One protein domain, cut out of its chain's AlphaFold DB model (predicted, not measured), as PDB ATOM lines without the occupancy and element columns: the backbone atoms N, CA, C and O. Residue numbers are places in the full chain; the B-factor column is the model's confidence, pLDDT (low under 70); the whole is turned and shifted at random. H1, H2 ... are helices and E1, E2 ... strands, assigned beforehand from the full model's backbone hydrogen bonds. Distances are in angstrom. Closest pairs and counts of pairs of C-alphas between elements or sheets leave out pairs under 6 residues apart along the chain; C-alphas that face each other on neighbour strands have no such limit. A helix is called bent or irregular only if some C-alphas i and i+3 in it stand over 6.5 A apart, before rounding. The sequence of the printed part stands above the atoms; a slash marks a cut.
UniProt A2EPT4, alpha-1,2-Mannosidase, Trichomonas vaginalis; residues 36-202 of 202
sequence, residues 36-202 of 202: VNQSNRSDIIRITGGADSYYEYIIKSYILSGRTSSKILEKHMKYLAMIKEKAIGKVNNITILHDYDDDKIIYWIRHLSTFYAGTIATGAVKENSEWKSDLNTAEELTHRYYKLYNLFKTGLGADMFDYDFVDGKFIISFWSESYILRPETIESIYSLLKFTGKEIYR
ATOM      1  N   VAL A  36      25.119  -6.741   8.168       57.97
ATOM      2  CA  VAL A  36      25.192  -5.401   8.758       57.97
ATOM      3  C   VAL A  36      26.335  -4.557   8.192       57.97
ATOM      4  O   VAL A  36      26.286  -3.332   8.346       57.97
ATOM      5  N   ASN A  37      27.313  -5.193   7.537       58.00
ATOM      6  CA  ASN A  37      28.464  -4.567   6.893       58.00
ATOM      7  C   ASN A  37      28.274  -4.343   5.381       58.00
ATOM      8  O   ASN A  37      29.102  -3.676   4.767       58.00
ATOM      9  N   GLN A  38      27.205  -4.864   4.765       57.75
ATOM     10  CA  GLN A  38      26.992  -4.827   3.309       57.75
ATOM     11  C   GLN A  38      25.589  -4.319   2.939       57.75
ATOM     12  O   GLN A  38      24.855  -4.935   2.169       57.75
ATOM     13  N   SER A  39      25.217  -3.143   3.456       58.94
ATOM     14  CA  SER A  39      23.891  -2.529   3.264       58.94
ATOM     15  C   SER A  39      23.499  -2.238   1.808       58.94
ATOM     16  O   SER A  39      22.319  -2.026   1.538       58.94
ATOM     17  N   ASN A  40      24.470  -2.210   0.889       63.19
ATOM     18  CA  ASN A  40      24.270  -1.873  -0.524       63.19
ATOM     19  C   ASN A  40      23.985  -3.088  -1.424       63.19
ATOM     20  O   ASN A  40      23.788  -2.901  -2.622       63.19
ATOM     21  N   ARG A  41      23.975  -4.317  -0.893       67.00
ATOM     22  CA  ARG A  41      23.641  -5.505  -1.696       67.00
ATOM     23  C   ARG A  41      22.150  -5.571  -2.037       67.00
ATOM     24  O   ARG A  41      21.309  -4.971  -1.353       67.00
ATOM     25  N   SER A  42      21.836  -6.316  -3.095       69.50
ATOM     26  CA  SER A  42      20.478  -6.743  -3.449       69.50
ATOM     27  C   SER A  42      19.816  -7.497  -2.286       69.50
ATOM     28  O   SER A  42      20.420  -7.740  -1.238       69.50
ATOM     29  N   ASP A  43      18.513  -7.750  -2.393       74.12
ATOM     30  CA  ASP A  43      17.793  -8.429  -1.315       74.12
ATOM     31  C   ASP A  43      18.241  -9.889  -1.219       74.12
ATOM     32  O   ASP A  43      18.190 -10.613  -2.207       74.12
ATOM     33  N   ILE A  44      18.638 -10.316  -0.019       79.81
ATOM     34  CA  ILE A  44      19.026 -11.697   0.266       79.81
ATOM     35  C   ILE A  44      17.897 -12.350   1.054       79.81
ATOM     36  O   ILE A  44      17.598 -11.961   2.184       79.81
ATOM     37  N   ILE A  45      17.282 -13.371   0.470       84.88
ATOM     38  CA  ILE A  45      16.262 -14.186   1.119       84.88
ATOM     39  C   ILE A  45      16.838 -15.585   1.281       84.88
ATOM     40  O   ILE A  45      16.805 -16.402   0.367       84.88
ATOM     41  N   ARG A  46      17.359 -15.869   2.471       86.25
ATOM     42  CA  ARG A  46      17.744 -17.227   2.864       86.25
ATOM     43  C   ARG A  46      16.671 -17.793   3.771       86.25
ATOM     44  O   ARG A  46      16.555 -17.332   4.898       86.25
ATOM     45  N   ILE A  47      15.865 -18.725   3.275       82.88
ATOM     46  CA  ILE A  47      14.860 -19.445   4.076       82.88
ATOM     47  C   ILE A  47      15.461 -20.726   4.664       82.88
ATOM     48  O   ILE A  47      14.860 -21.381   5.510       82.88
ATOM     49  N   THR A  48      16.664 -21.085   4.222       83.62
ATOM     50  CA  THR A  48      17.417 -22.218   4.743       83.62
ATOM     51  C   THR A  48      18.310 -21.829   5.938       83.62
ATOM     52  O   THR A  48      18.131 -20.794   6.592       83.62
ATOM     53  N   GLY A  49      19.278 -22.694   6.252       77.88
ATOM     54  CA  GLY A  49      20.085 -22.606   7.463       77.88
ATOM     55  C   GLY A  49      20.845 -21.295   7.604       77.88
ATOM     56  O   GLY A  49      21.490 -20.813   6.674       77.88
ATOM     57  N   GLY A  50      20.793 -20.766   8.823       79.81
ATOM     58  CA  GLY A  50      21.406 -19.500   9.208       79.81
ATOM     59  C   GLY A  50      20.421 -18.337   9.236       79.81
ATOM     60  O   GLY A  50      20.753 -17.336   9.859       79.81
ATOM     61  N   ALA A  51      19.234 -18.465   8.625       84.88
ATOM     62  CA  ALA A  51      18.215 -17.412   8.584       84.88
ATOM     63  C   ALA A  51      16.755 -17.893   8.713       84.88
ATOM     64  O   ALA A  51      15.897 -17.078   9.036       84.88
ATOM     65  N   ASP A  52      16.469 -19.179   8.512       87.62
ATOM     66  CA  ASP A  52      15.164 -19.835   8.710       87.62
ATOM     67  C   ASP A  52      14.282 -19.269   9.850       87.62
ATOM     68  O   ASP A  52      13.284 -18.573   9.628       87.62
ATOM     69  N   SER A  53      14.662 -19.530  11.094       91.06
ATOM     70  CA  SER A  53      13.879 -19.279  12.299       91.06
ATOM     71  C   SER A  53      13.756 -17.791  12.624       91.06
ATOM     72  O   SER A  53      12.890 -17.402  13.406       91.06
ATOM     73  N   TYR A  54      14.534 -16.914  11.975       91.25
ATOM     74  CA  TYR A  54      14.297 -15.473  12.057       91.25
ATOM     75  C   TYR A  54      12.893 -15.125  11.553       91.25
ATOM     76  O   TYR A  54      12.161 -14.411  12.235       91.25
ATOM     77  N   TYR A  55      12.483 -15.657  10.399       92.44
ATOM     78  CA  TYR A  55      11.155 -15.381   9.843       92.44
ATOM     79  C   TYR A  55      10.044 -16.036  10.667       92.44
ATOM     80  O   TYR A  55       9.001 -15.426  10.912       92.44
ATOM     81  N   GLU A  56      10.298 -17.254  11.137       95.56
ATOM     82  CA  GLU A  56       9.418 -18.018  12.021       95.56
ATOM     83  C   GLU A  56       9.081 -17.247  13.299       95.56
ATOM     84  O   GLU A  56       7.918 -17.095  13.684       95.56
ATOM     85  N   TYR A  57      10.111 -16.707  13.955       94.56
ATOM     86  CA  TYR A  57       9.964 -16.044  15.240       94.56
ATOM     87  C   TYR A  57       9.260 -14.700  15.131       94.56
ATOM     88  O   TYR A  57       8.691 -14.267  16.130       94.56
ATOM     89  N   ILE A  58       9.230 -14.051  13.963       94.56
ATOM     90  CA  ILE A  58       8.419 -12.840  13.774       94.56
ATOM     91  C   ILE A  58       6.953 -13.187  14.032       94.56
ATOM     92  O   ILE A  58       6.333 -12.620  14.934       94.56
ATOM     93  N   ILE A  59       6.407 -14.173  13.316       96.94
ATOM     94  CA  ILE A  59       4.992 -14.520  13.470       96.94
ATOM     95  C   ILE A  59       4.706 -15.244  14.788       96.94
ATOM     96  O   ILE A  59       3.720 -14.921  15.458       96.94
ATOM     97  N   LYS A  60       5.600 -16.133  15.245       96.31
ATOM     98  CA  LYS A  60       5.458 -16.763  16.568       96.31
ATOM     99  C   LYS A  60       5.490 -15.720  17.692       96.31
ATOM    100  O   LYS A  60       4.744 -15.859  18.656       96.31
ATOM    101  N   SER A  61       6.257 -14.632  17.559       94.56
ATOM    102  CA  SER A  61       6.256 -13.534  18.541       94.56
ATOM    103  C   SER A  61       4.960 -12.726  18.524       94.56
ATOM    104  O   SER A  61       4.472 -12.332  19.584       94.56
ATOM    105  N   TYR A  62       4.370 -12.491  17.350       96.00
ATOM    106  CA  TYR A  62       3.053 -11.857  17.265       96.00
ATOM    107  C   TYR A  62       1.999 -12.681  18.012       96.00
ATOM    108  O   TYR A  62       1.281 -12.147  18.854       96.00
ATOM    109  N   ILE A  63       1.970 -13.997  17.788       95.62
ATOM    110  CA  ILE A  63       1.035 -14.899  18.469       95.62
ATOM    111  C   ILE A  63       1.313 -14.948  19.976       95.62
ATOM    112  O   ILE A  63       0.395 -14.757  20.772       95.62
ATOM    113  N   LEU A  64       2.573 -15.146  20.375       93.19
ATOM    114  CA  LEU A  64       2.975 -15.271  21.780       93.19
ATOM    115  C   LEU A  64       2.749 -13.981  22.584       93.19
ATOM    116  O   LEU A  64       2.504 -14.045  23.781       93.19
ATOM    117  N   SER A  65       2.779 -12.813  21.941       90.12
ATOM    118  CA  SER A  65       2.440 -11.528  22.574       90.12
ATOM    119  C   SER A  65       0.930 -11.266  22.680       90.12
ATOM    120  O   SER A  65       0.515 -10.129  22.911       90.12
ATOM    121  N   GLY A  66       0.094 -12.286  22.466       93.19
ATOM    122  CA  GLY A  66      -1.361 -12.150  22.492       93.19
ATOM    123  C   GLY A  66      -1.910 -11.362  21.304       93.19
ATOM    124  O   GLY A  66      -2.957 -10.736  21.432       93.19
ATOM    125  N   ARG A  67      -1.206 -11.364  20.160       94.12
ATOM    126  CA  ARG A  67      -1.617 -10.681  18.917       94.12
ATOM    127  C   ARG A  67      -1.731  -9.158  19.037       94.12
ATOM    128  O   ARG A  67      -2.461  -8.515  18.288       94.12
ATOM    129  N   THR A  68      -0.977  -8.563  19.957       89.56
ATOM    130  CA  THR A  68      -1.107  -7.139  20.317       89.56
ATOM    131  C   THR A  68      -0.285  -6.190  19.444       89.56
ATOM    132  O   THR A  68      -0.590  -5.002  19.366       89.56
ATOM    133  N   SER A  69       0.763  -6.676  18.770       90.94
ATOM    134  CA  SER A  69       1.684  -5.818  18.016       90.94
ATOM    135  C   SER A  69       1.432  -5.857  16.507       90.94
ATOM    136  O   SER A  69       1.968  -6.723  15.812       90.94
ATOM    137  N   SER A  70       0.683  -4.879  15.979       92.38
ATOM    138  CA  SER A  70       0.432  -4.764  14.528       92.38
ATOM    139  C   SER A  70       1.732  -4.686  13.723       92.38
ATOM    140  O   SER A  70       1.874  -5.363  12.716       92.38
ATOM    141  N   LYS A  71       2.745  -3.973  14.237       92.31
ATOM    142  CA  LYS A  71       4.065  -3.831  13.600       92.31
ATOM    143  C   LYS A  71       4.764  -5.165  13.329       92.31
ATOM    144  O   LYS A  71       5.480  -5.283  12.338       92.31
ATOM    145  N   ILE A  72       4.606  -6.153  14.215       94.25
ATOM    146  CA  ILE A  72       5.201  -7.484  14.021       94.25
ATOM    147  C   ILE A  72       4.452  -8.226  12.910       94.25
ATOM    148  O   ILE A  72       5.089  -8.808  12.033       94.25
ATOM    149  N   LEU A  73       3.117  -8.158  12.909       96.50
ATOM    150  CA  LEU A  73       2.296  -8.771  11.867       96.50
ATOM    151  C   LEU A  73       2.544  -8.129  10.495       96.50
ATOM    152  O   LEU A  73       2.823  -8.833   9.532       96.50
ATOM    153  N   GLU A  74       2.549  -6.798  10.420       95.00
ATOM    154  CA  GLU A  74       2.889  -6.028   9.218       95.00
ATOM    155  C   GLU A  74       4.269  -6.421   8.676       95.00
ATOM    156  O   GLU A  74       4.465  -6.540   7.465       95.00
ATOM    157  N   LYS A  75       5.241  -6.666   9.567       93.69
ATOM    158  CA  LYS A  75       6.571  -7.126   9.162       93.69
ATOM    159  C   LYS A  75       6.530  -8.529   8.563       93.69
ATOM    160  O   LYS A  75       7.144  -8.737   7.519       93.69
ATOM    161  N   HIS A  76       5.814  -9.462   9.194       95.50
ATOM    162  CA  HIS A  76       5.611 -10.804   8.650       95.50
ATOM    163  C   HIS A  76       4.971 -10.742   7.258       95.50
ATOM    164  O   HIS A  76       5.531 -11.295   6.316       95.50
ATOM    165  N   MET A  77       3.870  -9.999   7.111       96.56
ATOM    166  CA  MET A  77       3.159  -9.836   5.837       96.56
ATOM    167  C   MET A  77       4.066  -9.253   4.751       96.56
ATOM    168  O   MET A  77       4.131  -9.782   3.643       96.56
ATOM    169  N   LYS A  78       4.831  -8.200   5.074       93.81
ATOM    170  CA  LYS A  78       5.782  -7.590   4.138       93.81
ATOM    171  C   LYS A  78       6.848  -8.583   3.675       93.81
ATOM    172  O   LYS A  78       7.153  -8.647   2.488       93.81
ATOM    173  N   TYR A  79       7.434  -9.336   4.603       93.38
ATOM    174  CA  TYR A  79       8.468 -10.316   4.273       93.38
ATOM    175  C   TYR A  79       7.900 -11.460   3.449       93.38
ATOM    176  O   TYR A  79       8.482 -11.812   2.429       93.38
ATOM    177  N   LEU A  80       6.741 -11.989   3.834       95.56
ATOM    178  CA  LEU A  80       6.085 -13.049   3.090       95.56
ATOM    179  C   LEU A  80       5.714 -12.610   1.670       95.56
ATOM    180  O   LEU A  80       5.928 -13.375   0.737       95.56
ATOM    181  N   ALA A  81       5.219 -11.386   1.477       95.00
ATOM    182  CA  ALA A  81       4.931 -10.859   0.144       95.00
ATOM    183  C   ALA A  81       6.174 -10.891  -0.764       95.00
ATOM    184  O   ALA A  81       6.119 -11.448  -1.856       95.00
ATOM    185  N   MET A  82       7.311 -10.392  -0.272       91.69
ATOM    186  CA  MET A  82       8.571 -10.398  -1.027       91.69
ATOM    187  C   MET A  82       9.126 -11.811  -1.248       91.69
ATOM    188  O   MET A  82       9.693 -12.093  -2.298       91.69
ATOM    189  N   ILE A  83       8.949 -12.719  -0.286       93.25
ATOM    190  CA  ILE A  83       9.343 -14.128  -0.423       93.25
ATOM    191  C   ILE A  83       8.503 -14.819  -1.503       93.25
ATOM    192  O   ILE A  83       9.062 -15.493  -2.365       93.25
ATOM    193  N   LYS A  84       7.179 -14.621  -1.502       94.50
ATOM    194  CA  LYS A  84       6.289 -15.160  -2.543       94.50
ATOM    195  C   LYS A  84       6.660 -14.635  -3.929       94.50
ATOM    196  O   LYS A  84       6.609 -15.393  -4.889       94.50
ATOM    197  N   GLU A  85       7.041 -13.363  -4.019       93.94
ATOM    198  CA  GLU A  85       7.444 -12.717  -5.270       93.94
ATOM    199  C   GLU A  85       8.788 -13.234  -5.800       93.94
ATOM    200  O   GLU A  85       8.904 -13.540  -6.983       93.94
ATOM    201  N   LYS A  86       9.810 -13.320  -4.940       92.31
ATOM    202  CA  LYS A  86      11.204 -13.504  -5.376       92.31
ATOM    203  C   LYS A  86      11.723 -14.931  -5.247       92.31
ATOM    204  O   LYS A  86      12.610 -15.322  -5.996       92.31
ATOM    205  N   ALA A  87      11.214 -15.695  -4.285       93.25
ATOM    206  CA  ALA A  87      11.822 -16.951  -3.851       93.25
ATOM    207  C   ALA A  87      10.988 -18.198  -4.192       93.25
ATOM    208  O   ALA A  87      11.457 -19.319  -3.994       93.25
ATOM    209  N   ILE A  88       9.766 -18.039  -4.711       94.12
ATOM    210  CA  ILE A  88       8.996 -19.163  -5.253       94.12
ATOM    211  C   ILE A  88       9.472 -19.434  -6.684       94.12
ATOM    212  O   ILE A  88       9.192 -18.679  -7.612       94.12
ATOM    213  N   GLY A  89      10.206 -20.533  -6.843       91.75
ATOM    214  CA  GLY A  89      10.748 -21.007  -8.111       91.75
ATOM    215  C   GLY A  89       9.955 -22.179  -8.669       91.75
ATOM    216  O   GLY A  89       9.181 -22.828  -7.960       91.75
ATOM    217  N   LYS A  90      10.142 -22.454  -9.962       92.88
ATOM    218  CA  LYS A  90       9.459 -23.543 -10.661       92.88
ATOM    219  C   LYS A  90      10.424 -24.315 -11.550       92.88
ATOM    220  O   LYS A  90      11.031 -23.733 -12.442       92.88
ATOM    221  N   VAL A  91      10.467 -25.632 -11.367       92.31
ATOM    222  CA  VAL A  91      11.099 -26.576 -12.299       92.31
ATOM    223  C   VAL A  91      10.013 -27.506 -12.830       92.31
ATOM    224  O   VAL A  91       9.349 -28.220 -12.073       92.31
ATOM    225  N   ASN A  92       9.788 -27.470 -14.144       93.06
ATOM    226  CA  ASN A  92       8.678 -28.156 -14.810       93.06
ATOM    227  C   ASN A  92       7.318 -27.897 -14.124       93.06
ATOM    228  O   ASN A  92       6.804 -26.788 -14.202       93.06
ATOM    229  N   ASN A  93       6.703 -28.879 -13.458       89.56
ATOM    230  CA  ASN A  93       5.404 -28.751 -12.786       89.56
ATOM    231  C   ASN A  93       5.507 -28.680 -11.248       89.56
ATOM    232  O   ASN A  93       4.480 -28.754 -10.558       89.56
ATOM    233  N   ILE A  94       6.721 -28.540 -10.708       92.12
ATOM    234  CA  ILE A  94       6.994 -28.394  -9.277       92.12
ATOM    235  C   ILE A  94       7.342 -26.931  -9.006       92.12
ATOM    236  O   ILE A  94       8.368 -26.438  -9.463       92.12
ATOM    237  N   THR A  95       6.457 -26.250  -8.278       94.00
ATOM    238  CA  THR A  95       6.641 -24.877  -7.801       94.00
ATOM    239  C   THR A  95       6.866 -24.924  -6.295       94.00
ATOM    240  O   THR A  95       5.978 -25.384  -5.578       94.00
ATOM    241  N   ILE A  96       8.030 -24.493  -5.816       95.19
ATOM    242  CA  ILE A  96       8.400 -24.541  -4.393       95.19
ATOM    243  C   ILE A  96       9.244 -23.333  -3.995       95.19
ATOM    244  O   ILE A  96       9.639 -22.519  -4.826       95.19
ATOM    245  N   LEU A  97       9.504 -23.216  -2.697       94.81
ATOM    246  CA  LEU A  97      10.331 -22.164  -2.136       94.81
ATOM    247  C   LEU A  97      11.820 -22.513  -2.200       94.81
ATOM    248  O   LEU A  97      12.220 -23.628  -1.861       94.81
ATOM    249  N   HIS A  98      12.611 -21.509  -2.554       93.81
ATOM    250  CA  HIS A  98      14.058 -21.543  -2.697       93.81
ATOM    251  C   HIS A  98      14.720 -20.405  -1.917       93.81
ATOM    252  O   HIS A  98      14.048 -19.503  -1.420       93.81
ATOM    253  N   ASP A  99      16.047 -20.424  -1.835       92.00
ATOM    254  CA  ASP A  99      16.787 -19.218  -1.466       92.00
ATOM    255  C   ASP A  99      16.848 -18.256  -2.669       92.00
ATOM    256  O   ASP A  99      16.797 -18.677  -3.826       92.00
ATOM    257  N   TYR A 100      16.971 -16.958  -2.398       90.38
ATOM    258  CA  TYR A 100      17.166 -15.907  -3.396       90.38
ATOM    259  C   TYR A 100      18.349 -15.029  -2.982       90.38
ATOM    260  O   TYR A 100      18.395 -14.524  -1.857       90.38
ATOM    261  N   ASP A 101      19.314 -14.868  -3.882       86.94
ATOM    262  CA  ASP A 101      20.554 -14.118  -3.660       86.94
ATOM    263  C   ASP A 101      21.049 -13.540  -4.999       86.94
ATOM    264  O   ASP A 101      20.783 -14.117  -6.054       86.94
ATOM    265  N   ASP A 102      21.732 -12.392  -4.969       84.69
ATOM    266  CA  ASP A 102      22.250 -11.684  -6.157       84.69
ATOM    267  C   ASP A 102      21.243 -11.609  -7.336       84.69
ATOM    268  O   ASP A 102      21.564 -11.849  -8.502       84.69
ATOM    269  N   ASP A 103      19.995 -11.273  -6.996       86.12
ATOM    270  CA  ASP A 103      18.839 -11.160  -7.893       86.12
ATOM    271  C   ASP A 103      18.453 -12.428  -8.671       86.12
ATOM    272  O   ASP A 103      17.896 -12.373  -9.772       86.12
ATOM    273  N   LYS A 104      18.744 -13.596  -8.091       90.88
ATOM    274  CA  LYS A 104      18.453 -14.901  -8.686       90.88
ATOM    275  C   LYS A 104      17.926 -15.888  -7.655       90.88
ATOM    276  O   LYS A 104      18.330 -15.891  -6.496       90.88
ATOM    277  N   ILE A 105      17.059 -16.782  -8.120       92.19
ATOM    278  CA  ILE A 105      16.653 -17.969  -7.368       92.19
ATOM    279  C   ILE A 105      17.811 -18.971  -7.361       92.19
ATOM    280  O   ILE A 105      18.393 -19.264  -8.407       92.19
ATOM    281  N   ILE A 106      18.107 -19.524  -6.188       91.25
ATOM    282  CA  ILE A 106      19.073 -20.606  -6.006       91.25
ATOM    283  C   ILE A 106      18.304 -21.928  -5.967       91.25
ATOM    284  O   ILE A 106      17.619 -22.239  -4.993       91.25
ATOM    285  N   TYR A 107      18.412 -22.711  -7.041       89.50
ATOM    286  CA  TYR A 107      17.567 -23.890  -7.280       89.50
ATOM    287  C   TYR A 107      17.903 -25.136  -6.445       89.50
ATOM    288  O   TYR A 107      17.300 -26.189  -6.647       89.50
ATOM    289  N   TRP A 108      18.775 -24.999  -5.447       88.94
ATOM    290  CA  TRP A 108      18.968 -26.022  -4.431       88.94
ATOM    291  C   TRP A 108      17.837 -26.024  -3.403       88.94
ATOM    292  O   TRP A 108      17.123 -25.036  -3.212       88.94
ATOM    293  N   ILE A 109      17.669 -27.145  -2.715       92.12
ATOM    294  CA  ILE A 109      16.734 -27.298  -1.609       92.12
ATOM    295  C   ILE A 109      17.498 -27.844  -0.419       92.12
ATOM    296  O   ILE A 109      18.252 -28.807  -0.531       92.12
ATOM    297  N   ARG A 110      17.259 -27.248   0.749       93.69
ATOM    298  CA  ARG A 110      17.597 -27.858   2.033       93.69
ATOM    299  C   ARG A 110      16.309 -28.321   2.681       93.69
ATOM    300  O   ARG A 110      15.362 -27.543   2.716       93.69
ATOM    301  N   HIS A 111      16.274 -29.530   3.241       95.44
ATOM    302  CA  HIS A 111      15.088 -30.042   3.954       95.44
ATOM    303  C   HIS A 111      14.565 -29.022   4.979       95.44
ATOM    304  O   HIS A 111      13.361 -28.826   5.139       95.44
ATOM    305  N   LEU A 112      15.500 -28.297   5.592       94.81
ATOM    306  CA  LEU A 112      15.258 -27.222   6.535       94.81
ATOM    307  C   LEU A 112      14.301 -26.134   6.031       94.81
ATOM    308  O   LEU A 112      13.590 -25.609   6.861       94.81
ATOM    309  N   SER A 113      14.214 -25.806   4.733       93.94
ATOM    310  CA  SER A 113      13.276 -24.768   4.250       93.94
ATOM    311  C   SER A 113      11.811 -25.211   4.244       93.94
ATOM    312  O   SER A 113      10.913 -24.371   4.176       93.94
ATOM    313  N   THR A 114      11.538 -26.514   4.357       96.38
ATOM    314  CA  THR A 114      10.173 -27.052   4.246       96.38
ATOM    315  C   THR A 114       9.260 -26.664   5.413       96.38
ATOM    316  O   THR A 114       8.041 -26.680   5.241       96.38
ATOM    317  N   PHE A 115       9.809 -26.216   6.551       97.12
ATOM    318  CA  PHE A 115       9.049 -25.680   7.697       97.12
ATOM    319  C   PHE A 115       8.282 -24.402   7.333       97.12
ATOM    320  O   PHE A 115       7.317 -24.011   7.998       97.12
ATOM    321  N   TYR A 116       8.736 -23.700   6.288       97.31
ATOM    322  CA  TYR A 116       8.248 -22.363   6.003       97.31
ATOM    323  C   TYR A 116       6.792 -22.380   5.540       97.31
ATOM    324  O   TYR A 116       6.055 -21.439   5.816       97.31
ATOM    325  N   ALA A 117       6.324 -23.478   4.937       98.06
ATOM    326  CA  ALA A 117       4.903 -23.653   4.642       98.06
ATOM    327  C   ALA A 117       4.048 -23.637   5.929       98.06
ATOM    328  O   ALA A 117       3.046 -22.925   5.995       98.06
ATOM    329  N   GLY A 118       4.479 -24.320   6.993       98.25
ATOM    330  CA  GLY A 118       3.851 -24.261   8.315       98.25
ATOM    331  C   GLY A 118       3.935 -22.876   8.957       98.25
ATOM    332  O   GLY A 118       2.974 -22.414   9.576       98.25
ATOM    333  N   THR A 119       5.043 -22.161   8.743       98.12
ATOM    334  CA  THR A 119       5.198 -20.758   9.173       98.12
ATOM    335  C   THR A 119       4.192 -19.838   8.482       98.12
ATOM    336  O   THR A 119       3.560 -19.013   9.143       98.12
ATOM    337  N   ILE A 120       3.993 -20.001   7.171       98.44
ATOM    338  CA  ILE A 120       2.988 -19.260   6.400       98.44
ATOM    339  C   ILE A 120       1.585 -19.563   6.936       98.44
ATOM    340  O   ILE A 120       0.828 -18.640   7.227       98.44
ATOM    341  N   ALA A 121       1.255 -20.843   7.138       98.44
ATOM    342  CA  ALA A 121      -0.040 -21.241   7.686       98.44
ATOM    343  C   ALA A 121      -0.277 -20.659   9.092       98.44
ATOM    344  O   ALA A 121      -1.370 -20.191   9.400       98.44
ATOM    345  N   THR A 122       0.767 -20.607   9.923       98.19
ATOM    346  CA  THR A 122       0.735 -19.986  11.258       98.19
ATOM    347  C   THR A 122       0.426 -18.485  11.191       98.19
ATOM    348  O   THR A 122      -0.237 -17.950  12.080       98.19
ATOM    349  N   GLY A 123       0.876 -17.801  10.136       97.56
ATOM    350  CA  GLY A 123       0.613 -16.382   9.885       97.56
ATOM    351  C   GLY A 123      -0.715 -16.058   9.214       97.56
ATOM    352  O   GLY A 123      -1.083 -14.883   9.133       97.56
ATOM    353  N   ALA A 124      -1.480 -17.069   8.798       97.62
ATOM    354  CA  ALA A 124      -2.812 -16.919   8.219       97.62
ATOM    355  C   ALA A 124      -3.895 -16.643   9.289       97.62
ATOM    356  O   ALA A 124      -4.942 -17.290   9.346       97.62
ATOM    357  N   VAL A 125      -3.638 -15.669  10.163       96.25
ATOM    358  CA  VAL A 125      -4.561 -15.191  11.204       96.25
ATOM    359  C   VAL A 125      -5.563 -14.182  10.636       96.25
ATOM    360  O   VAL A 125      -5.306 -13.556   9.616       96.25
ATOM    361  N   LYS A 126      -6.704 -13.967  11.298       94.62
ATOM    362  CA  LYS A 126      -7.774 -13.083  10.788       94.62
ATOM    363  C   LYS A 126      -7.340 -11.624  10.628       94.62
ATOM    364  O   LYS A 126      -7.896 -10.907   9.806       94.62
ATOM    365  N   GLU A 127      -6.380 -11.198  11.439       96.75
ATOM    366  CA  GLU A 127      -5.791  -9.863  11.437       96.75
ATOM    367  C   GLU A 127      -4.853  -9.638  10.236       96.75
ATOM    368  O   GLU A 127      -4.546  -8.495   9.905       96.75
ATOM    369  N   ASN A 128      -4.412 -10.710   9.565       97.56
ATOM    370  CA  ASN A 128      -3.663 -10.646   8.315       97.56
ATOM    371  C   ASN A 128      -4.652 -10.502   7.149       97.56
ATOM    372  O   ASN A 128      -5.443 -11.406   6.896       97.56
ATOM    373  N   SER A 129      -4.601  -9.395   6.404       97.69
ATOM    374  CA  SER A 129      -5.508  -9.164   5.268       97.69
ATOM    375  C   SER A 129      -5.373 -10.207   4.150       97.69
ATOM    376  O   SER A 129      -6.343 -10.469   3.443       97.69
ATOM    377  N   GLU A 130      -4.207 -10.843   4.028       98.06
ATOM    378  CA  GLU A 130      -3.873 -11.832   2.998       98.06
ATOM    379  C   GLU A 130      -4.071 -13.283   3.461       98.06
ATOM    380  O   GLU A 130      -3.732 -14.214   2.732       98.06
ATOM    381  N   TRP A 131      -4.649 -13.514   4.648       97.94
ATOM    382  CA  TRP A 131      -4.633 -14.826   5.308       97.94
ATOM    383  C   TRP A 131      -5.119 -15.997   4.440       97.94
ATOM    384  O   TRP A 131      -4.565 -17.089   4.520       97.94
ATOM    385  N   LYS A 132      -6.129 -15.796   3.581       97.94
ATOM    386  CA  LYS A 132      -6.615 -16.846   2.663       97.94
ATOM    387  C   LYS A 132      -5.592 -17.180   1.581       97.94
ATOM    388  O   LYS A 132      -5.384 -18.347   1.271       97.94
ATOM    389  N   SER A 133      -4.985 -16.148   1.000       98.06
ATOM    390  CA  SER A 133      -3.945 -16.278  -0.024       98.06
ATOM    391  C   SER A 133      -2.707 -16.957   0.560       98.06
ATOM    392  O   SER A 133      -2.151 -17.882  -0.037       98.06
ATOM    393  N   ASP A 134      -2.330 -16.567   1.776       98.31
ATOM    394  CA  ASP A 134      -1.213 -17.158   2.506       98.31
ATOM    395  C   ASP A 134      -1.485 -18.624   2.857       98.31
ATOM    396  O   ASP A 134      -0.650 -19.481   2.572       98.31
ATOM    397  N   LEU A 135      -2.674 -18.958   3.368       98.44
ATOM    398  CA  LEU A 135      -3.039 -20.347   3.647       98.44
ATOM    399  C   LEU A 135      -3.018 -21.209   2.375       98.44
ATOM    400  O   LEU A 135      -2.437 -22.289   2.391       98.44
ATOM    401  N   ASN A 136      -3.560 -20.715   1.258       98.00
ATOM    402  CA  ASN A 136      -3.481 -21.415  -0.030       98.00
ATOM    403  C   ASN A 136      -2.026 -21.636  -0.473       98.00
ATOM    404  O   ASN A 136      -1.684 -22.712  -0.960       98.00
ATOM    405  N   THR A 137      -1.159 -20.640  -0.269       98.19
ATOM    406  CA  THR A 137       0.279 -20.754  -0.561       98.19
ATOM    407  C   THR A 137       0.924 -21.846   0.297       98.19
ATOM    408  O   THR A 137       1.684 -22.664  -0.218       98.19
ATOM    409  N   ALA A 138       0.601 -21.906   1.593       98.38
ATOM    410  CA  ALA A 138       1.098 -22.944   2.492       98.38
ATOM    411  C   ALA A 138       0.645 -24.353   2.074       98.38
ATOM    412  O   ALA A 138       1.451 -25.291   2.074       98.38
ATOM    413  N   GLU A 139      -0.628 -24.502   1.694       98.44
ATOM    414  CA  GLU A 139      -1.179 -25.764   1.193       98.44
ATOM    415  C   GLU A 139      -0.495 -26.210  -0.100       98.44
ATOM    416  O   GLU A 139      -0.111 -27.379  -0.219       98.44
ATOM    417  N   GLU A 140      -0.299 -25.287  -1.048       97.81
ATOM    418  CA  GLU A 140       0.396 -25.587  -2.294       97.81
ATOM    419  C   GLU A 140       1.842 -26.004  -2.027       97.81
ATOM    420  O   GLU A 140       2.237 -27.085  -2.463       97.81
ATOM    421  N   LEU A 141       2.615 -25.217  -1.275       97.94
ATOM    422  CA  LEU A 141       4.010 -25.541  -0.974       97.94
ATOM    423  C   LEU A 141       4.139 -26.918  -0.314       97.94
ATOM    424  O   LEU A 141       4.935 -27.738  -0.765       97.94
ATOM    425  N   THR A 142       3.307 -27.220   0.686       97.88
ATOM    426  CA  THR A 142       3.338 -28.523   1.374       97.88
ATOM    427  C   THR A 142       3.049 -29.677   0.416       97.88
ATOM    428  O   THR A 142       3.773 -30.672   0.391       97.88
ATOM    429  N   HIS A 143       2.034 -29.536  -0.437       97.00
ATOM    430  CA  HIS A 143       1.711 -30.552  -1.435       97.00
ATOM    431  C   HIS A 143       2.820 -30.718  -2.490       97.00
ATOM    432  O   HIS A 143       3.062 -31.824  -2.979       97.00
ATOM    433  N   ARG A 144       3.517 -29.636  -2.849       96.75
ATOM    434  CA  ARG A 144       4.629 -29.664  -3.807       96.75
ATOM    435  C   ARG A 144       5.880 -30.298  -3.204       96.75
ATOM    436  O   ARG A 144       6.520 -31.078  -3.904       96.75
ATOM    437  N   TYR A 145       6.168 -30.068  -1.922       96.56
ATOM    438  CA  TYR A 145       7.215 -30.799  -1.204       96.56
ATOM    439  C   TYR A 145       6.921 -32.296  -1.132       96.56
ATOM    440  O   TYR A 145       7.798 -33.095  -1.445       96.56
ATOM    441  N   TYR A 146       5.677 -32.686  -0.842       94.81
ATOM    442  CA  TYR A 146       5.261 -34.091  -0.905       94.81
ATOM    443  C   TYR A 146       5.499 -34.707  -2.296       94.81
ATOM    444  O   TYR A 146       6.102 -35.771  -2.417       94.81
ATOM    445  N   LYS A 147       5.096 -34.015  -3.372       94.31
ATOM    446  CA  LYS A 147       5.351 -34.476  -4.750       94.31
ATOM    447  C   LYS A 147       6.836 -34.608  -5.067       94.31
ATOM    448  O   LYS A 147       7.219 -35.566  -5.730       94.31
ATOM    449  N   LEU A 148       7.646 -33.656  -4.614       94.88
ATOM    450  CA  LEU A 148       9.093 -33.690  -4.779       94.88
ATOM    451  C   LEU A 148       9.697 -34.889  -4.041       94.88
ATOM    452  O   LEU A 148      10.508 -35.602  -4.617       94.88
ATOM    453  N   TYR A 149       9.262 -35.166  -2.810       95.44
ATOM    454  CA  TYR A 149       9.768 -36.292  -2.019       95.44
ATOM    455  C   TYR A 149       9.328 -37.646  -2.585       95.44
ATOM    456  O   TYR A 149      10.088 -38.604  -2.516       95.44
ATOM    457  N   ASN A 150       8.180 -37.718  -3.265       94.44
ATOM    458  CA  ASN A 150       7.775 -38.911  -4.015       94.44
ATOM    459  C   ASN A 150       8.688 -39.246  -5.209       94.44
ATOM    460  O   ASN A 150       8.570 -40.335  -5.769       94.44
ATOM    461  N   LEU A 151       9.595 -38.347  -5.611       93.56
ATOM    462  CA  LEU A 151      10.646 -38.665  -6.584       93.56
ATOM    463  C   LEU A 151      11.802 -39.463  -5.954       93.56
ATOM    464  O   LEU A 151      12.600 -40.067  -6.670       93.56
ATOM    465  N   PHE A 152      11.905 -39.477  -4.624       94.94
ATOM    466  CA  PHE A 152      12.948 -40.176  -3.882       94.94
ATOM    467  C   PHE A 152      12.522 -41.626  -3.668       94.94
ATOM    468  O   PHE A 152      11.377 -41.907  -3.321       94.94
ATOM    469  N   LYS A 153      13.467 -42.565  -3.789       93.56
ATOM    470  CA  LYS A 153      13.195 -44.007  -3.621       93.56
ATOM    471  C   LYS A 153      12.566 -44.355  -2.266       93.56
ATOM    472  O   LYS A 153      11.821 -45.321  -2.173       93.56
ATOM    473  N   THR A 154      12.902 -43.598  -1.228       94.81
ATOM    474  CA  THR A 154      12.435 -43.803   0.149       94.81
ATOM    475  C   THR A 154      11.164 -43.021   0.478       94.81
ATOM    476  O   THR A 154      10.582 -43.256   1.531       94.81
ATOM    477  N   GLY A 155      10.763 -42.059  -0.363       94.44
ATOM    478  CA  GLY A 155       9.754 -41.052  -0.017       94.44
ATOM    479  C   GLY A 155      10.217 -40.019   1.023       94.44
ATOM    480  O   GLY A 155       9.416 -39.199   1.461       94.44
ATOM    481  N   LEU A 156      11.493 -40.048   1.432       95.25
ATOM    482  CA  LEU A 156      12.081 -39.116   2.396       95.25
ATOM    483  C   LEU A 156      13.043 -38.171   1.676       95.25
ATOM    484  O   LEU A 156      13.964 -38.625   0.996       95.25
ATOM    485  N   GLY A 157      12.840 -36.865   1.845       94.81
ATOM    486  CA  GLY A 157      13.738 -35.858   1.297       94.81
ATOM    487  C   GLY A 157      15.094 -35.852   1.992       94.81
ATOM    488  O   GLY A 157      15.185 -35.970   3.213       94.81
ATOM    489  N   ALA A 158      16.151 -35.678   1.207       96.38
ATOM    490  CA  ALA A 158      17.511 -35.550   1.713       96.38
ATOM    491  C   ALA A 158      17.757 -34.158   2.329       96.38
ATOM    492  O   ALA A 158      17.029 -33.204   2.046       96.38
ATOM    493  N   ASP A 159      18.797 -34.028   3.154       95.31
ATOM    494  CA  ASP A 159      19.160 -32.781   3.837       95.31
ATOM    495  C   ASP A 159      19.450 -31.644   2.850       95.31
ATOM    496  O   ASP A 159      19.045 -30.508   3.108       95.31
ATOM    497  N   MET A 160      20.103 -31.947   1.719       95.50
ATOM    498  CA  MET A 160      20.403 -30.960   0.684       95.50
ATOM    499  C   MET A 160      20.529 -31.576  -0.714       95.50
ATOM    500  O   MET A 160      21.347 -32.471  -0.942       95.50
ATOM    501  N   PHE A 161      19.749 -31.073  -1.668       95.06
ATOM    502  CA  PHE A 161      19.676 -31.619  -3.022       95.06
ATOM    503  C   PHE A 161      19.214 -30.575  -4.045       95.06
ATOM    504  O   PHE A 161      18.538 -29.609  -3.697       95.06
ATOM    505  N   ASP A 162      19.547 -30.811  -5.307       94.00
ATOM    506  CA  ASP A 162      19.011 -30.116  -6.473       94.00
ATOM    507  C   ASP A 162      18.011 -31.014  -7.196       94.00
ATOM    508  O   ASP A 162      18.013 -32.242  -7.056       94.00
ATOM    509  N   TYR A 163      17.174 -30.389  -8.013       93.50
ATOM    510  CA  TYR A 163      16.254 -31.088  -8.891       93.50
ATOM    511  C   TYR A 163      16.156 -30.360 -10.229       93.50
ATOM    512  O   TYR A 163      16.077 -29.134 -10.279       93.50
ATOM    513  N   ASP A 164      16.153 -31.132 -11.311       94.12
ATOM    514  CA  ASP A 164      16.028 -30.624 -12.676       94.12
ATOM    515  C   ASP A 164      15.054 -31.492 -13.483       94.12
ATOM    516  O   ASP A 164      14.680 -32.590 -13.058       94.12
ATOM    517  N   PHE A 165      14.621 -31.006 -14.643       95.62
ATOM    518  CA  PHE A 165      13.755 -31.724 -15.566       95.62
ATOM    519  C   PHE A 165      14.385 -31.793 -16.959       95.62
ATOM    520  O   PHE A 165      14.351 -30.829 -17.723       95.62
ATOM    521  N   VAL A 166      14.916 -32.966 -17.297       95.62
ATOM    522  CA  VAL A 166      15.658 -33.222 -18.538       95.62
ATOM    523  C   VAL A 166      15.037 -34.423 -19.248       95.62
ATOM    524  O   VAL A 166      14.687 -35.418 -18.612       95.62
ATOM    525  N   ASP A 167      14.843 -34.319 -20.564       95.00
ATOM    526  CA  ASP A 167      14.303 -35.391 -21.418       95.00
ATOM    527  C   ASP A 167      12.997 -36.025 -20.896       95.00
ATOM    528  O   ASP A 167      12.780 -37.238 -20.952       95.00
ATOM    529  N   GLY A 168      12.106 -35.191 -20.355       94.12
ATOM    530  CA  GLY A 168      10.804 -35.629 -19.850       94.12
ATOM    531  C   GLY A 168      10.844 -36.296 -18.471       94.12
ATOM    532  O   GLY A 168       9.834 -36.863 -18.048       94.12
ATOM    533  N   LYS A 169      11.981 -36.253 -17.762       94.25
ATOM    534  CA  LYS A 169      12.167 -36.899 -16.457       94.25
ATOM    535  C   LYS A 169      12.764 -35.938 -15.439       94.25
ATOM    536  O   LYS A 169      13.604 -35.105 -15.766       94.25
ATOM    537  N   PHE A 170      12.348 -36.094 -14.187       94.56
ATOM    538  CA  PHE A 170      13.014 -35.422 -13.080       94.56
ATOM    539  C   PHE A 170      14.328 -36.123 -12.737       94.56
ATOM    540  O   PHE A 170      14.378 -37.352 -12.659       94.56
ATOM    541  N   ILE A 171      15.365 -35.326 -12.499       94.50
ATOM    542  CA  ILE A 171      16.677 -35.764 -12.024       94.50
ATOM    543  C   ILE A 171      16.903 -35.117 -10.660       94.50
ATOM    544  O   ILE A 171      16.730 -33.910 -10.525       94.50
ATOM    545  N   ILE A 172      17.278 -35.922  -9.664       94.38
ATOM    546  CA  ILE A 172      17.675 -35.450  -8.333       94.38
ATOM    547  C   ILE A 172      19.187 -35.615  -8.202       94.38
ATOM    548  O   ILE A 172      19.705 -36.710  -8.428       94.38
ATOM    549  N   SER A 173      19.867 -34.540  -7.815       94.69
ATOM    550  CA  SER A 173      21.305 -34.525  -7.536       94.69
ATOM    551  C   SER A 173      21.524 -34.127  -6.087       94.69
ATOM    552  O   SER A 173      20.846 -33.240  -5.580       94.69
ATOM    553  N   PHE A 174      22.462 -34.765  -5.397       95.69
ATOM    554  CA  PHE A 174      22.618 -34.576  -3.959       95.69
ATOM    555  C   PHE A 174      23.881 -33.802  -3.611       95.69
ATOM    556  O   PHE A 174      24.970 -34.121  -4.077       95.69
ATOM    557  N   TRP A 175      23.727 -32.836  -2.710       94.19
ATOM    558  CA  TRP A 175      24.841 -32.246  -1.969       94.19
ATOM    559  C   TRP A 175      25.043 -32.971  -0.634       94.19
ATOM    560  O   TRP A 175      26.165 -33.113  -0.157       94.19
ATOM    561  N   SER A 176      23.945 -33.445  -0.037       94.62
ATOM    562  CA  SER A 176      23.911 -34.270   1.168       94.62
ATOM    563  C   SER A 176      22.721 -35.222   1.087       94.62
ATOM    564  O   SER A 176      21.577 -34.799   1.243       94.62
ATOM    565  N   GLU A 177      22.994 -36.510   0.871       94.38
ATOM    566  CA  GLU A 177      21.990 -37.590   0.782       94.38
ATOM    567  C   GLU A 177      21.379 -37.975   2.139       94.38
ATOM    568  O   GLU A 177      20.446 -38.774   2.210       94.38
ATOM    569  N   SER A 178      21.915 -37.434   3.234       95.56
ATOM    570  CA  SER A 178      21.512 -37.824   4.583       95.56
ATOM    571  C   SER A 178      20.075 -37.405   4.908       95.56
ATOM    572  O   SER A 178      19.618 -36.333   4.521       95.56
ATOM    573  N   TYR A 179      19.376 -38.233   5.686       95.19
ATOM    574  CA  TYR A 179      18.133 -37.863   6.359       95.19
ATOM    575  C   TYR A 179      18.298 -38.116   7.857       95.19
ATOM    576  O   TYR A 179      18.332 -39.257   8.312       95.19
ATOM    577  N   ILE A 180      18.426 -37.038   8.630       95.50
ATOM    578  CA  ILE A 180      18.726 -37.084  10.070       95.50
ATOM    579  C   ILE A 180      17.464 -36.944  10.931       95.50
ATOM    580  O   ILE A 180      17.477 -36.262  11.953       95.50
ATOM    581  N   LEU A 181      16.364 -37.577  10.503       96.56
ATOM    582  CA  LEU A 181      15.056 -37.530  11.177       96.56
ATOM    583  C   LEU A 181      14.535 -36.101  11.370       96.56
ATOM    584  O   LEU A 181      13.965 -35.760  12.410       96.56
ATOM    585  N   ARG A 182      14.769 -35.241  10.376       96.19
ATOM    586  CA  ARG A 182      14.381 -33.844  10.499       96.19
ATOM    587  C   ARG A 182      12.857 -33.661  10.443       96.19
ATOM    588  O   ARG A 182      12.191 -34.377   9.686       96.19
ATOM    589  N   PRO A 183      12.302 -32.686  11.187       97.44
ATOM    590  CA  PRO A 183      10.860 -32.554  11.349       97.44
ATOM    591  C   PRO A 183      10.190 -31.563  10.387       97.44
ATOM    592  O   PRO A 183       8.969 -31.489  10.375       97.44
ATOM    593  N   GLU A 184      10.921 -30.773   9.602       97.81
ATOM    594  CA  GLU A 184      10.371 -29.527   9.042       97.81
ATOM    595  C   GLU A 184       9.185 -29.746   8.081       97.81
ATOM    596  O   GLU A 184       8.200 -29.007   8.115       97.81
ATOM    597  N   THR A 185       9.214 -30.810   7.270       97.19
ATOM    598  CA  THR A 185       8.086 -31.144   6.385       97.19
ATOM    599  C   THR A 185       6.873 -31.616   7.184       97.19
ATOM    600  O   THR A 185       5.751 -31.185   6.909       97.19
ATOM    601  N   ILE A 186       7.073 -32.465   8.201       97.44
ATOM    602  CA  ILE A 186       5.963 -32.960   9.026       97.44
ATOM    603  C   ILE A 186       5.404 -31.861   9.943       97.44
ATOM    604  O   ILE A 186       4.205 -31.845  10.203       97.44
ATOM    605  N   GLU A 187       6.220 -30.888  10.360       98.19
ATOM    606  CA  GLU A 187       5.772 -29.679  11.061       98.19
ATOM    607  C   GLU A 187       4.796 -28.865  10.198       98.19
ATOM    608  O   GLU A 187       3.735 -28.451  10.678       98.19
ATOM    609  N   SER A 188       5.113 -28.675   8.915       98.38
ATOM    610  CA  SER A 188       4.230 -27.992   7.963       98.38
ATOM    611  C   SER A 188       2.924 -28.751   7.731       98.38
ATOM    612  O   SER A 188       1.849 -28.152   7.796       98.38
ATOM    613  N   ILE A 189       3.000 -30.072   7.540       98.38
ATOM    614  CA  ILE A 189       1.824 -30.945   7.403       98.38
ATOM    615  C   ILE A 189       0.942 -30.855   8.655       98.38
ATOM    616  O   ILE A 189      -0.260 -30.614   8.551       98.38
ATOM    617  N   TYR A 190       1.533 -30.970   9.846       98.38
ATOM    618  CA  TYR A 190       0.812 -30.869  11.112       98.38
ATOM    619  C   TYR A 190       0.147 -29.500  11.288       98.38
ATOM    620  O   TYR A 190      -1.012 -29.421  11.702       98.38
ATOM    621  N   SER A 191       0.852 -28.421  10.948       98.19
ATOM    622  CA  SER A 191       0.306 -27.063  10.996       98.19
ATOM    623  C   SER A 191      -0.934 -26.946  10.110       98.19
ATOM    624  O   SER A 191      -1.979 -26.479  10.563       98.19
ATOM    625  N   LEU A 192      -0.867 -27.450   8.874       98.50
ATOM    626  CA  LEU A 192      -2.013 -27.462   7.968       98.50
ATOM    627  C   LEU A 192      -3.155 -28.337   8.476       98.50
ATOM    628  O   LEU A 192      -4.301 -27.893   8.436       98.50
ATOM    629  N   LEU A 193      -2.880 -29.524   9.022       98.31
ATOM    630  CA  LEU A 193      -3.906 -30.349   9.662       98.31
ATOM    631  C   LEU A 193      -4.630 -29.564  10.766       98.31
ATOM    632  O   LEU A 193      -5.857 -29.580  10.834       98.31
ATOM    633  N   LYS A 194      -3.890 -28.839  11.612       97.31
ATOM    634  CA  LYS A 194      -4.470 -28.056  12.713       97.31
ATOM    635  C   LYS A 194      -5.267 -26.845  12.254       97.31
ATOM    636  O   LYS A 194      -6.309 -26.572  12.845       97.31
ATOM    637  N   PHE A 195      -4.807 -26.126  11.236       95.56
ATOM    638  CA  PHE A 195      -5.484 -24.910  10.781       95.56
ATOM    639  C   PHE A 195      -6.635 -25.180   9.809       95.56
ATOM    640  O   PHE A 195      -7.577 -24.393   9.758       95.56
ATOM    641  N   THR A 196      -6.584 -26.282   9.060       96.81
ATOM    642  CA  THR A 196      -7.560 -26.584   7.998       96.81
ATOM    643  C   THR A 196      -8.504 -27.730   8.351       96.81
ATOM    644  O   THR A 196      -9.600 -27.800   7.799       96.81
ATOM    645  N   GLY A 197      -8.091 -28.646   9.233       97.56
ATOM    646  CA  GLY A 197      -8.828 -29.875   9.537       97.56
ATOM    647  C   GLY A 197      -8.912 -30.869   8.372       97.56
ATOM    648  O   GLY A 197      -9.672 -31.830   8.458       97.56
ATOM    649  N   LYS A 198      -8.181 -30.653   7.268       98.00
ATOM    650  CA  LYS A 198      -8.239 -31.535   6.098       98.00
ATOM    651  C   LYS A 198      -7.513 -32.851   6.385       98.00
ATOM    652  O   LYS A 198      -6.315 -32.862   6.652       98.00
ATOM    653  N   GLU A 199      -8.228 -33.963   6.236       97.69
ATOM    654  CA  GLU A 199      -7.711 -35.317   6.496       97.69
ATOM    655  C   GLU A 199      -6.568 -35.740   5.559       97.69
ATOM    656  O   GLU A 199      -5.819 -36.640   5.901       97.69
ATOM    657  N   ILE A 200      -6.361 -35.058   4.425       96.62
ATOM    658  CA  ILE A 200      -5.199 -35.310   3.549       96.62
ATOM    659  C   ILE A 200      -3.847 -35.031   4.231       96.62
ATOM    660  O   ILE A 200      -2.812 -35.425   3.703       96.62
ATOM    661  N   TYR A 201      -3.853 -34.303   5.352       97.56
ATOM    662  CA  TYR A 201      -2.668 -33.984   6.150       97.56
ATOM    663  C   TYR A 201      -2.497 -34.911   7.372       97.56
ATOM    664  O   TYR A 201      -1.645 -34.632   8.215       97.56
ATOM    665  N   ARG A 202      -3.318 -35.960   7.509       93.38
ATOM    666  CA  ARG A 202      -3.184 -37.009   8.532       93.38
ATOM    667  C   ARG A 202      -2.461 -38.220   7.950       93.38
ATOM    668  O   ARG A 202      -1.630 -38.784   8.694       93.38
TER     669      ARG A 202
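AT A GLANCE: This is residues 36 to 202 of the 202 residues of the protein "alpha-1,2-Mannosidase" of Trichomonas vaginalis (UniProt A2EPT4). Helix H3 runs through the core, with H1, H4 and H5 packed round it and H2 folded back on H1; beyond one end of this helical body stands a small sheet, made of the long hairpin E6 and E7 with short E5 along E6. Two more small hairpins complete the picture: E1 and E2, whose E2 packs on H4, and E3 and E4. The printed part has 167 residues, with five named helices and seven named strands in the order H1 H2 E1 E2 E3 E4 E5 H3 H4 E6 E7 H5; the sheet runs E5 E6 E7, antiparallel throughout, and the class is mixed, helices and strands. The whole is compact, with a radius of gyration of the C-alphas of 16.1 A and spans of 50 by 46 by 28 A.

IN THESE COORDINATES: Residues 36 to 51 hold no named element, and their C-alphas lie 7 to 27 A from the mean of all C-alphas. H1, residues 52 to 64, begins at C-alpha 52 at (15.164, -19.835, 8.710); it is neither bent nor irregular, but only just, with C-alphas 52 and 55 6.1 A apart. H2, residues 70 to 86, is 24.3 A long. Five short strands follow: E1, residues 88 to 91; E2, 94 to 97; E3, 99 to 101; E4, 104 to 106; and E5, 108 to 110. H3, residues 111 to 123, is 20.8 A long and only just irregular, with C-alphas 112 and 115 6.50 A apart. H4, residues 131 to 149, is the longest helix at 26.9 A and begins at C-alpha 131 at (-4.633, -14.826, 5.308). E6, residues 160 to 166, is 19.9 A long, and E7, residues 169 to 176, is 21.3 A. H5, residues 184 to 196, ends at C-alpha 196 at (-7.560, -26.584, 7.998).

HOW THE PARTS SIT: H3 is the hub, touching H1, H4 and H5. H3, H4 and H5 form an up and down bundle, each running against the one before it in the chain. H3 and H4, a helical hairpin, touch at a shallow tilt of 22 degrees, their closest C-alphas, Ala 117 and Ala 138, 4.4 A apart. H5 touches H3 at a shallow tilt of 20 degrees, the same way, with the C-alphas of Gly 118 and Ser 188 closest at 3.8 A. H4 touches H5 with residues 138 to 145 alone, at a steep tilt of 41 degrees, the C-alphas of Thr 142 and Ser 188 closest at 6.7 A. H1 touches H3 the same way, closest at the C-alphas of Glu 56 and Thr 119, 5.8 A. H1 and H2 form a helical hairpin at a shallow tilt of 33 degrees, only just short of steep; Tyr 62 and Ile 72 have their closest C-alphas, 5.9 A. H2 and H4 are near each other. The closest C-alphas of E2 and H4 are those of Ile 96 and Leu 141, 5.7 A. In the hairpin E1 and E2, N 89 and O 96 are within hydrogen-bond range at 2.9 A; in the hairpin E3 and E4, N 106 and O 99 at 2.8 A. E5 pairs with E6 through N 109 and O 161, 2.8 A, and E6 with E7, again a hairpin, through N 164 and O 171, 2.9 A. Every O i to N i+4 pair is within hydrogen-bond range in H2, H4 and H5; H1 has 7 of 9 and H3 5 of 9.

THE WHOLE: The two C-alphas farthest apart, those of Thr 68 and Asp 167, are 52.7 A apart. The printed part has no cut and no long link, and it ends at residue 202, the chain's last. The mean pLDDT of the printed part is 92.9; residues 36 to 42 are under 70.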